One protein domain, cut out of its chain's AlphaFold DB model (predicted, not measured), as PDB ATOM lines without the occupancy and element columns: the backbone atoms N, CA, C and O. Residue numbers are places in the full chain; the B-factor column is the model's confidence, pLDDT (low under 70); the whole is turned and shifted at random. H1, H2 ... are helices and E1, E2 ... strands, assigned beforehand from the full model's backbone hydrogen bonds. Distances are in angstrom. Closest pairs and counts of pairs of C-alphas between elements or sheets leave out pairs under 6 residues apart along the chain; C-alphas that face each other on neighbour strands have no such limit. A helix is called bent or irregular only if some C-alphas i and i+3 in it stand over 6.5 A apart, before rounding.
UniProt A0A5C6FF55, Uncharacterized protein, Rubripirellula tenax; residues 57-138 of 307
ATOM      1  N   VAL A  57     191.099 192.128 177.201       95.06
ATOM      2  CA  VAL A  57     191.204 190.978 176.300       95.06
ATOM      3  C   VAL A  57     191.479 191.488 174.894       95.06
ATOM      4  O   VAL A  57     190.658 192.216 174.336       95.06
ATOM      5  N   ASP A  58     192.613 191.093 174.326       94.94
ATOM      6  CA  ASP A  58     192.945 191.383 172.933       94.94
ATOM      7  C   ASP A  58     192.203 190.419 172.000       94.94
ATOM      8  O   ASP A  58     192.149 189.209 172.235       94.94
ATOM      9  N   VAL A  59     191.637 190.958 170.924       95.00
ATOM     10  CA  VAL A  59     190.913 190.225 169.886       95.00
ATOM     11  C   VAL A  59     191.667 190.417 168.565       95.00
ATOM     12  O   VAL A  59     191.566 191.474 167.932       95.00
ATOM     13  N   PRO A  60     192.467 189.425 168.134       92.38
ATOM     14  CA  PRO A  60     193.260 189.553 166.919       92.38
ATOM     15  C   PRO A  60     192.358 189.632 165.683       92.38
ATOM     16  O   PRO A  60     191.250 189.095 165.677       92.38
ATOM     17  N   SER A  61     192.866 190.222 164.600       91.06
ATOM     18  CA  SER A  61     192.133 190.352 163.331       91.06
ATOM     19  C   SER A  61     191.647 189.012 162.766       91.06
ATOM     20  O   SER A  61     190.565 188.937 162.193       91.06
ATOM     21  N   SER A  62     192.376 187.918 163.012       92.81
ATOM     22  CA  SER A  62     191.961 186.561 162.624       92.81
ATOM     23  C   SER A  62     190.672 186.090 163.306       92.81
ATOM     24  O   SER A  62     189.952 185.268 162.753       92.81
ATOM     25  N   ALA A  63     190.384 186.577 164.517       92.44
ATOM     26  CA  ALA A  63     189.141 186.272 165.227       92.44
ATOM     27  C   ALA A  63     187.965 187.141 164.746       92.44
ATOM     28  O   ALA A  63     186.816 186.837 165.055       92.44
ATOM     29  N   LEU A  64     188.255 188.210 163.997       92.94
ATOM     30  CA  LEU A  64     187.277 189.142 163.433       92.94
ATOM     31  C   LEU A  64     187.033 188.905 161.937       92.94
ATOM     32  O   LEU A  64     186.196 189.585 161.346       92.94
ATOM     33  N   SER A  65     187.720 187.931 161.335       90.50
ATOM     34  CA  SER A  65     187.509 187.544 159.941       90.50
ATOM     35  C   SER A  65     186.078 187.037 159.728       90.50
ATOM     36  O   SER A  65     185.571 186.215 160.492       90.50
ATOM     37  N   GLY A  66     185.422 187.526 158.682       90.06
ATOM     38  CA  GLY A  66     184.010 187.307 158.375       90.06
ATOM     39  C   GLY A  66     183.046 188.243 159.112       90.06
ATOM     40  O   GLY A  66     181.834 188.087 158.970       90.06
ATOM     41  N   SER A  67     183.546 189.196 159.906       93.19
ATOM     42  CA  SER A  67     182.716 190.235 160.525       93.19
ATOM     43  C   SER A  67     182.573 191.459 159.616       93.19
ATOM     44  O   SER A  67     183.329 191.636 158.665       93.19
ATOM     45  N   ALA A  68     181.658 192.371 159.959       93.00
ATOM     46  CA  ALA A  68     181.503 193.649 159.255       93.00
ATOM     47  C   ALA A  68     182.767 194.539 159.289       93.00
ATOM     48  O   ALA A  68     182.842 195.523 158.557       93.00
ATOM     49  N   LEU A  69     183.759 194.218 160.131       92.50
ATOM     50  CA  LEU A  69     185.039 194.925 160.160       92.50
ATOM     51  C   LEU A  69     185.897 194.629 158.921       92.50
ATOM     52  O   LEU A  69     186.734 195.450 158.545       92.50
ATOM     53  N   ASP A  70     185.673 193.497 158.249       90.88
ATOM     54  CA  ASP A  70     186.367 193.181 156.999       90.88
ATOM     55  C   ASP A  70     186.027 194.194 155.904       90.88
ATOM     56  O   ASP A  70     186.917 194.602 155.153       90.88
ATOM     57  N   ASP A  71     184.785 194.679 155.896       92.88
ATOM     58  CA  ASP A  71     184.285 195.690 154.963       92.88
ATOM     59  C   ASP A  71     184.578 197.131 155.419       92.88
ATOM     60  O   ASP A  71     184.180 198.089 154.753       92.88
ATOM     61  N   PHE A  72     185.277 197.320 156.547       94.44
ATOM     62  CA  PHE A  72     185.643 198.655 157.010       94.44
ATOM     63  C   PHE A  72     186.583 199.325 155.988       94.44
ATOM     64  O   PHE A  72     187.620 198.742 155.636       94.44
ATOM     65  N   PRO A  73     186.236 200.524 155.480       95.94
ATOM     66  CA  PRO A  73     186.963 201.151 154.384       95.94
ATOM     67  C   PRO A  73     188.342 201.647 154.830       95.94
ATOM     68  O   PRO A  73     188.536 202.048 155.979       95.94
ATOM     69  N   SER A  74     189.294 201.687 153.895       95.62
ATOM     70  CA  SER A  74     190.543 202.420 154.117       95.62
ATOM     71  C   SER A  74     190.269 203.921 154.253       95.62
ATOM     72  O   SER A  74     189.255 204.426 153.758       95.62
ATOM     73  N   ALA A  75     191.192 204.646 154.889       95.50
ATOM     74  CA  ALA A  75     191.082 206.096 155.039       95.50
ATOM     75  C   ALA A  75     190.924 206.801 153.677       95.50
ATOM     76  O   ALA A  75     190.063 207.669 153.539       95.50
ATOM     77  N   ASP A  76     191.668 206.367 152.654       95.38
ATOM     78  CA  ASP A  76     191.573 206.902 151.290       95.38
ATOM     79  C   ASP A  76     190.193 206.699 150.665       95.38
ATOM     80  O   ASP A  76     189.607 207.636 150.120       95.38
ATOM     81  N   LEU A  77     189.659 205.474 150.749       95.81
ATOM     82  CA  LEU A  77     188.362 205.147 150.164       95.81
ATOM     83  C   LEU A  77     187.249 205.937 150.855       95.81
ATOM     84  O   LEU A  77     186.388 206.509 150.186       95.81
ATOM     85  N   LEU A  78     187.288 206.013 152.187       97.19
ATOM     86  CA  LEU A  78     186.305 206.767 152.952       97.19
ATOM     87  C   LEU A  78     186.393 208.270 152.655       97.19
ATOM     88  O   LEU A  78     185.363 208.917 152.476       97.19
ATOM     89  N   ALA A  79     187.598 208.835 152.545       96.50
ATOM     90  CA  ALA A  79     187.782 210.242 152.197       96.50
ATOM     91  C   ALA A  79     187.235 210.568 150.799       96.50
ATOM     92  O   ALA A  79     186.547 211.577 150.631       96.50
ATOM     93  N   GLN A  80     187.472 209.697 149.813       96.19
ATOM     94  CA  GLN A  80     186.909 209.837 148.468       96.19
ATOM     95  C   GLN A  80     185.380 209.848 148.498       96.19
ATOM     96  O   GLN A  80     184.766 210.755 147.934       96.19
ATOM     97  N   GLN A  81     184.776 208.892 149.210       97.06
ATOM     98  CA  GLN A  81     183.325 208.817 149.386       97.06
ATOM     99  C   GLN A  81     182.771 210.085 150.048       97.06
ATOM    100  O   GLN A  81     181.771 210.636 149.593       97.06
ATOM    101  N   VAL A  82     183.436 210.598 151.088       97.38
ATOM    102  CA  VAL A  82     183.032 211.841 151.762       97.38
ATOM    103  C   VAL A  82     183.098 213.035 150.808       97.38
ATOM    104  O   VAL A  82     182.142 213.805 150.732       97.38
ATOM    105  N   VAL A  83     184.184 213.194 150.046       96.56
ATOM    106  CA  VAL A  83     184.327 214.297 149.081       96.56
ATOM    107  C   VAL A  83     183.282 214.214 147.972       96.56
ATOM    108  O   VAL A  83     182.722 215.240 147.585       96.56
ATOM    109  N   GLU A  84     182.979 213.015 147.480       96.56
ATOM    110  CA  GLU A  84     181.906 212.801 146.510       96.56
ATOM    111  C   GLU A  84     180.551 213.254 147.067       96.56
ATOM    112  O   GLU A  84     179.858 214.047 146.429       96.56
ATOM    113  N   GLN A  85     180.207 212.849 148.293       97.56
ATOM    114  CA  GLN A  85     178.962 213.274 148.940       97.56
ATOM    115  C   GLN A  85     178.906 214.789 149.174       97.56
ATOM    116  O   GLN A  85     177.859 215.404 148.982       97.56
ATOM    117  N   LEU A  86     180.028 215.424 149.527       96.94
ATOM    118  CA  LEU A  86     180.087 216.878 149.692       96.94
ATOM    119  C   LEU A  86     179.839 217.626 148.374       96.94
ATOM    120  O   LEU A  86     179.129 218.630 148.374       96.94
ATOM    121  N   ARG A  87     180.374 217.129 147.251       96.38
ATOM    122  CA  ARG A  87     180.121 217.702 145.916       96.38
ATOM    123  C   ARG A  87     178.652 217.598 145.521       96.38
ATOM    124  O   ARG A  87     178.114 218.533 144.938       96.38
ATOM    125  N   LEU A  88     178.002 216.482 145.854       95.81
ATOM    126  CA  LEU A  88     176.567 216.307 145.622       95.81
ATOM    127  C   LEU A  88     175.732 217.250 146.497       95.81
ATOM    128  O   LEU A  88     174.733 217.795 146.034       95.81
ATOM    129  N   ALA A  89     176.142 217.457 147.750       96.69
ATOM    130  CA  ALA A  89     175.434 218.313 148.696       96.69
ATOM    131  C   ALA A  89     175.573 219.811 148.381       96.69
ATOM    132  O   ALA A  89     174.667 220.586 148.691       96.69
ATOM    133  N   VAL A  90     176.693 220.227 147.779       96.19
ATOM    134  CA  VAL A  90     176.968 221.631 147.436       96.19
ATOM    135  C   VAL A  90     177.508 221.733 146.001       96.19
ATOM    136  O   VAL A  90     178.710 221.922 145.813       96.19
ATOM    137  N   PRO A  91     176.637 221.642 144.975       92.50
ATOM    138  CA  PRO A  91     177.061 221.586 143.571       92.50
ATOM    139  C   PRO A  91     177.846 222.815 143.093       92.50
ATOM    140  O   PRO A  91     178.695 222.703 142.212       92.50
ATOM    141  N   ASP A  92     177.586 223.981 143.688       95.19
ATOM    142  CA  ASP A  92     178.250 225.239 143.328       95.19
ATOM    143  C   ASP A  92     179.673 225.354 143.910       95.19
ATOM    144  O   ASP A  92     180.448 226.228 143.510       95.19
ATOM    145  N   ALA A  93     180.041 224.490 144.863       94.81
ATOM    146  CA  ALA A  93     181.358 224.493 145.485       94.81
ATOM    147  C   ALA A  93     182.308 223.517 144.781       94.81
ATOM    148  O   ALA A  93     182.055 222.318 144.670       94.81
ATOM    149  N   LYS A  94     183.479 224.016 144.372       93.81
ATOM    150  CA  LYS A  94     184.557 223.177 143.845       93.81
ATOM    151  C   LYS A  94     185.356 222.556 144.998       93.81
ATOM    152  O   LYS A  94     186.178 223.231 145.611       93.81
ATOM    153  N   ILE A  95     185.118 221.276 145.278       94.56
ATOM    154  CA  ILE A  95     185.771 220.530 146.367       94.56
ATOM    155  C   ILE A  95     186.744 219.512 145.769       94.56
ATOM    156  O   ILE A  95     186.342 218.662 144.974       94.56
ATOM    157  N   GLU A  96     188.020 219.571 146.144       92.75
ATOM    158  CA  GLU A  96     189.077 218.651 145.702       92.75
ATOM    159  C   GLU A  96     189.899 218.191 146.912       92.75
ATOM    160  O   GLU A  96     190.074 218.946 147.870       92.75
ATOM    161  N   MET A  97     190.374 216.942 146.881       91.38
ATOM    162  CA  MET A  97     191.341 216.459 147.869       91.38
ATOM    163  C   MET A  97     192.700 217.103 147.597       91.38
ATOM    164  O   MET A  97     193.044 217.360 146.444       91.38
ATOM    165  N   VAL A  98     193.462 217.365 148.656       91.06
ATOM    166  CA  VAL A  98     194.792 217.970 148.552       91.06
ATOM    167  C   VAL A  98     195.845 216.896 148.807       91.06
ATOM    168  O   VAL A  98     195.886 216.322 149.889       91.06
ATOM    169  N   ASP A  99     196.742 216.673 147.847       84.94
ATOM    170  CA  ASP A  99     197.755 215.604 147.919       84.94
ATOM    171  C   ASP A  99     198.831 215.825 148.996       84.94
ATOM    172  O   ASP A  99     199.571 214.905 149.349       84.94
ATOM    173  N   SER A 100     198.940 217.046 149.532       84.31
ATOM    174  CA  SER A 100     199.939 217.392 150.549       84.31
ATOM    175  C   SER A 100     199.696 216.719 151.902       84.31
ATOM    176  O   SER A 100     200.584 216.746 152.752       84.31
ATOM    177  N   HIS A 101     198.509 216.152 152.130       85.31
ATOM    178  CA  HIS A 101     198.178 215.450 153.363       85.31
ATOM    179  C   HIS A 101     197.270 214.257 153.059       85.31
ATOM    180  O   HIS A 101     196.137 214.427 152.617       85.31
ATOM    181  N   GLN A 102     197.797 213.051 153.276       89.12
ATOM    182  CA  GLN A 102     197.049 211.821 153.036       89.12
ATOM    183  C   GLN A 102     195.961 211.639 154.103       89.12
ATOM    184  O   GLN A 102     196.206 211.970 155.266       89.12
ATOM    185  N   PRO A 103     194.780 211.112 153.739       92.94
ATOM    186  CA  PRO A 103     193.749 210.771 154.707       92.94
ATOM    187  C   PRO A 103     194.262 209.773 155.749       92.94
ATOM    188  O   PRO A 103     194.839 208.742 155.409       92.94
ATOM    189  N   GLU A 104     193.999 210.042 157.024       93.56
ATOM    190  CA  GLU A 104     194.379 209.153 158.121       93.56
ATOM    191  C   GLU A 104     193.297 209.090 159.203       93.56
ATOM    192  O   GLU A 104     192.537 210.038 159.418       93.56
ATOM    193  N   PHE A 105     193.233 207.957 159.906       94.19
ATOM    194  CA  PHE A 105     192.453 207.841 161.134       94.19
ATOM    195  C   PHE A 105     193.307 208.297 162.315       94.19
ATOM    196  O   PHE A 105     194.422 207.823 162.504       94.19
ATOM    197  N   VAL A 106     192.770 209.203 163.131       91.81
ATOM    198  CA  VAL A 106     193.518 209.806 164.246       91.81
ATOM    199  C   VAL A 106     193.401 208.991 165.542       91.81
ATOM    200  O   VAL A 106     194.250 209.111 166.420       91.81
ATOM    201  N   ASN A 107     192.354 208.169 165.685       91.56
ATOM    202  CA  ASN A 107     192.090 207.357 166.876       91.56
ATOM    203  C   ASN A 107     191.360 206.054 166.522       91.56
ATOM    204  O   ASN A 107     190.725 205.958 165.469       91.56
ATOM    205  N   ASP A 108     191.372 205.111 167.466       94.12
ATOM    206  CA  ASP A 108     190.506 203.931 167.460       94.12
ATOM    207  C   ASP A 108     189.022 204.322 167.437       94.12
ATOM    208  O   ASP A 108     188.600 205.334 168.012       94.12
ATOM    209  N   VAL A 109     188.195 203.446 166.869       95.62
ATOM    210  CA  VAL A 109     186.746 203.507 167.066       95.62
ATOM    211  C   VAL A 109     186.431 202.878 168.421       95.62
ATOM    212  O   VAL A 109     186.615 201.678 168.618       95.62
ATOM    213  N   ILE A 110     185.957 203.691 169.367       95.56
ATOM    214  CA  ILE A 110     185.661 203.247 170.735       95.56
ATOM    215  C   ILE A 110     184.151 203.146 170.921       95.56
ATOM    216  O   ILE A 110     183.434 204.148 170.872       95.56
ATOM    217  N   LEU A 111     183.668 201.938 171.195       96.19
ATOM    218  CA  LEU A 111     182.263 201.660 171.476       96.19
ATOM    219  C   LEU A 111     182.096 201.191 172.920       96.19
ATOM    220  O   LEU A 111     182.926 200.458 173.456       96.19
ATOM    221  N   GLN A 112     181.001 201.600 173.557       95.06
ATOM    222  CA  GLN A 112     180.656 201.148 174.900       95.06
ATOM    223  C   GLN A 112     179.437 200.229 174.859       95.06
ATOM    224  O   GLN A 112     178.358 200.641 174.436       95.06
ATOM    225  N   VAL A 113     179.587 199.029 175.414       94.81
ATOM    226  CA  VAL A 113     178.497 198.079 175.663       94.81
ATOM    227  C   VAL A 113     178.337 197.899 177.171       94.81
ATOM    228  O   VAL A 113     179.309 197.955 177.927       94.81
ATOM    229  N   LYS A 114     177.099 197.746 177.644       93.19
ATOM    230  CA  LYS A 114     176.794 197.515 179.060       93.19
ATOM    231  C   LYS A 114     176.046 196.204 179.227       93.19
ATOM    232  O   LYS A 114     175.028 196.013 178.574       93.19
ATOM    233  N   GLU A 115     176.509 195.381 180.154       91.50
ATOM    234  CA  GLU A 115     175.931 194.079 180.486       91.50
ATOM    235  C   GLU A 115     176.056 193.870 182.001       91.50
ATOM    236  O   GLU A 115     177.131 194.067 182.549       91.50
ATOM    237  N   ASP A 116     174.966 193.569 182.712       86.31
ATOM    238  CA  ASP A 116     174.977 193.187 184.139       86.31
ATOM    239  C   ASP A 116     175.858 194.040 185.082       86.31
ATOM    240  O   ASP A 116     176.530 193.541 185.985       86.31
ATOM    241  N   LYS A 117     175.822 195.373 184.917       86.88
ATOM    242  CA  LYS A 117     176.645 196.361 185.663       86.88
ATOM    243  C   LYS A 117     178.147 196.297 185.363       86.88
ATOM    244  O   LYS A 117     178.939 196.911 186.078       86.88
ATOM    245  N   ILE A 118     178.543 195.614 184.304       90.75
ATOM    246  CA  ILE A 118     179.859 195.678 183.684       90.75
ATOM    247  C   ILE A 118     179.747 196.606 182.473       90.75
ATOM    248  O   ILE A 118     178.777 196.590 181.713       90.75
ATOM    249  N   LYS A 119     180.736 197.482 182.325       92.19
ATOM    250  CA  LYS A 119     180.955 198.242 181.099       92.19
ATOM    251  C   LYS A 119     182.077 197.569 180.318       92.19
ATOM    252  O   LYS A 119     183.158 197.336 180.865       92.19
ATOM    253  N   HIS A 120     181.814 197.313 179.047       95.19
ATOM    254  CA  HIS A 120     182.785 196.859 178.066       95.19
ATOM    255  C   HIS A 120     183.099 198.039 177.153       95.19
ATOM    256  O   HIS A 120     182.199 198.606 176.534       95.19
ATOM    257  N   LEU A 121     184.361 198.448 177.121       94.81
ATOM    258  CA  LEU A 121     184.872 199.385 176.130       94.81
ATOM    259  C   LEU A 121     185.564 198.564 175.052       94.81
ATOM    260  O   LEU A 121     186.556 197.899 175.340       94.81
ATOM    261  N   VAL A 122     185.008 198.582 173.847       96.19
ATOM    262  CA  VAL A 122     185.562 197.911 172.675       96.19
ATOM    263  C   VAL A 122     186.315 198.960 171.879       96.19
ATOM    264  O   VAL A 122     185.711 199.904 171.374       96.19
ATOM    265  N   HIS A 123     187.627 198.805 171.815       96.19
ATOM    266  CA  HIS A 123     188.502 199.602 170.972       96.19
ATOM    267  C   HIS A 123     188.750 198.828 169.691       96.19
ATOM    268  O   HIS A 123     189.197 197.685 169.750       96.19
ATOM    269  N   ILE A 124     188.428 199.434 168.559       96.56
ATOM    270  CA  ILE A 124     188.606 198.844 167.238       96.56
ATOM    271  C   ILE A 124     189.658 199.669 166.511       96.56
ATOM    272  O   ILE A 124     189.472 200.873 166.326       96.56
ATOM    273  N   ASP A 125     190.733 199.011 166.089       95.44
ATOM    274  CA  ASP A 125     191.739 199.594 165.210       95.44
ATOM    275  C   ASP A 125     191.222 199.504 163.761       95.44
ATOM    276  O   ASP A 125     191.145 198.402 163.202       95.44
ATOM    277  N   PRO A 126     190.843 200.636 163.136       94.00
ATOM    278  CA  PRO A 126     190.293 200.634 161.783       94.00
ATOM    279  C   PRO A 126     191.338 200.282 160.713       94.00
ATOM    280  O   PRO A 126     190.970 199.919 159.598       94.00
ATOM    281  N   VAL A 127     192.633 200.384 161.032       94.00
ATOM    282  CA  VAL A 127     193.742 200.103 160.113       94.00
ATOM    283  C   VAL A 127     194.148 198.637 160.212       94.00
ATOM    284  O   VAL A 127     194.192 197.938 159.200       94.00
ATOM    285  N   ALA A 128     194.417 198.143 161.424       93.62
ATOM    286  CA  ALA A 128     194.822 196.754 161.641       93.62
ATOM    287  C   ALA A 128     193.649 195.762 161.611       93.62
ATOM    288  O   ALA A 128     193.880 194.549 161.597       93.62
ATOM    289  N   LYS A 129     192.402 196.260 161.627       93.12
ATOM    290  CA  LYS A 129     191.170 195.458 161.738       93.12
ATOM    291  C   LYS A 129     191.220 194.496 162.926       93.12
ATOM    292  O   LYS A 129     190.789 193.347 162.849       93.12
ATOM    293  N   SER A 130     191.808 194.959 164.018       94.38
ATOM    294  CA  SER A 130     191.899 194.255 165.291       94.38
ATOM    295  C   SER A 130     191.076 195.000 166.334       94.38
ATOM    296  O   SER A 130     190.623 196.126 166.110       94.38
ATOM    297  N   ALA A 131     190.849 194.367 167.478       96.38
ATOM    298  CA  ALA A 131     190.177 195.024 168.581       96.38
ATOM    299  C   ALA A 131     190.754 194.583 169.920       96.38
ATOM    300  O   ALA A 131     191.403 193.548 170.036       96.38
ATOM    301  N   TRP A 132     190.463 195.344 170.960       95.50
ATOM    302  CA  TRP A 132     190.634 194.895 172.332       95.50
ATOM    303  C   TRP A 132     189.463 195.380 173.178       95.50
ATOM    304  O   TRP A 132     188.844 196.414 172.910       95.50
ATOM    305  N   VAL A 133     189.118 194.591 174.190       95.81
ATOM    306  CA  VAL A 133     187.953 194.828 175.040       95.81
ATOM    307  C   VAL A 133     188.413 195.044 176.468       95.81
ATOM    308  O   VAL A 133     189.005 194.159 177.079       95.81
ATOM    309  N   ALA A 134     188.096 196.208 177.028       94.19
ATOM    310  CA  ALA A 134     188.279 196.499 178.441       94.19
ATOM    311  C   ALA A 134     186.961 196.374 179.203       94.19
ATOM    312  O   ALA A 134     186.058 197.201 179.071       94.19
ATOM    313  N   SER A 135     186.896 195.375 180.076       94.12
ATOM    314  CA  SER A 135     185.733 195.060 180.898       94.12
ATOM    315  C   SER A 135     185.969 195.512 182.330       94.12
ATOM    316  O   SER A 135     186.918 195.080 182.979       94.12
ATOM    317  N   SER A 136     185.121 196.387 182.857       90.50
ATOM    318  CA  SER A 136     185.222 196.837 184.251       90.50
ATOM    319  C   SER A 136     183.842 197.033 184.864       90.50
ATOM    320  O   SER A 136     182.888 197.303 184.138       90.50
ATOM    321  N   PRO A 137     183.702 196.946 186.197       88.31
ATOM    322  CA  PRO A 137     182.460 197.327 186.853       88.31
ATOM    323  C   PRO A 137     182.052 198.755 186.455       88.31
ATOM    324  O   PRO A 137     182.867 199.682 186.520       88.31
ATOM    325  N   ASP A 138     180.787 198.964 186.083       82.50
ATOM    326  CA  ASP A 138     180.196 200.283 185.827       82.50
ATOM    327  C   ASP A 138     179.951 201.009 187.161       82.50
ATOM    328  O   ASP A 138     178.828 201.302 187.570       82.50
TER     329      ASP A 138
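This is residues 57 to 138 of the 307 residues of an uncharacterized protein of Rubripirellula tenax (UniProt A0A5C6FF55). What does the model look like at first sight? A strongly twisted slab of four strands, E1, E4, E3 and E2, makes one end of an elongated shape, and a lone helix, H1, makes the other end, well away from the slab, with the long links of residues 60 to 74 and 90 to 108 running between these two parts. Of this, residues 88 to 93, of which 88 and 89 belong to H1, stick out free at the helix end. What is it made of, and how large is it? The printed part has 82 residues with one named helix and four named strands, in the order E1, H1, E2, E3, E4 along the chain; the sheet runs E1, E4, E3, E2, all antiparallel, and the class is mixed, helices and strands. The whole is only just loose, close to extended, with a radius of gyration of the C-alphas of 17.1 A, and its spans are 52 by 26 by 24 A.

Where are the strands of the sheet? E4 is residues 130 to 137, 23.7 A from first to last C-alpha, and E3 is residues 118 to 125, 22.3 A long. E2 is residues 109 to 115, 19.6 A long, and E1 is the short strand of residues 57 to 59, 6.5 A long. Where does the helix lie? H1 is residues 75 to 89, 20.8 A long, and it is not bent. It begins with C-alpha 75 at (191.082, 206.096, 155.039) and ends with C-alpha 89 at (175.434, 218.313, 148.696). Where do the first and the last element begin and end? E1 begins with C-alpha 57 at (191.204, 190.978, 176.300), and E4 ends with C-alpha 137 at (182.460, 197.327, 186.853).

How are the inner strands E4 and E3 joined? They are a hairpin, antiparallel at 162 degrees between their directions, and the C-alphas of Ala 131 and Ile 124, which face each other, are 4.3 A apart. N 121 and O 134 are within hydrogen-bond range at 2.9 A, as are N 134 and O 121 at 2.8 A. What stands beside them at the edges? The edge strand E2 is the antiparallel neighbour of E3, at 158 degrees between their directions, again a hairpin, with N 118 and O 115 within hydrogen-bond range at 2.7 A; E2, E3 and E4 are a meander, each strand the antiparallel neighbour of the one before. The edge strand E1 is the antiparallel neighbour of E4, at 155 degrees between their directions, with the C-alphas of Asp 58 and Trp 132, which face each other, 4.2 A apart and N 59 and O 131 within hydrogen-bond range at 2.7 A; E1 and E2 are apart. Does the helix meet the sheet? H1 is not on the sheet, with 0 pairs of C-alphas within 10 A, and it is apart from E3 and from E4. Within H1 every O i to N i+4 pair is within hydrogen-bond range.

How far does the printed part reach? The two C-alphas farthest apart are those of Asp 92 and Asp 116, at 52.0 A, while the first and last printed C-alphas, of Val 57 and Asp 138, are 17.3 A apart. Is it cut, and which links are long? The printed part has no cut from residue 57 to residue 138. The links E1 to H1, 15 residues, and H1 to E2, 19 residues, are long, and those from E2 to E3 and from E3 to E4 are tight. How sure is the model? The mean pLDDT of the printed part is 93.5, and no printed residue is under 70.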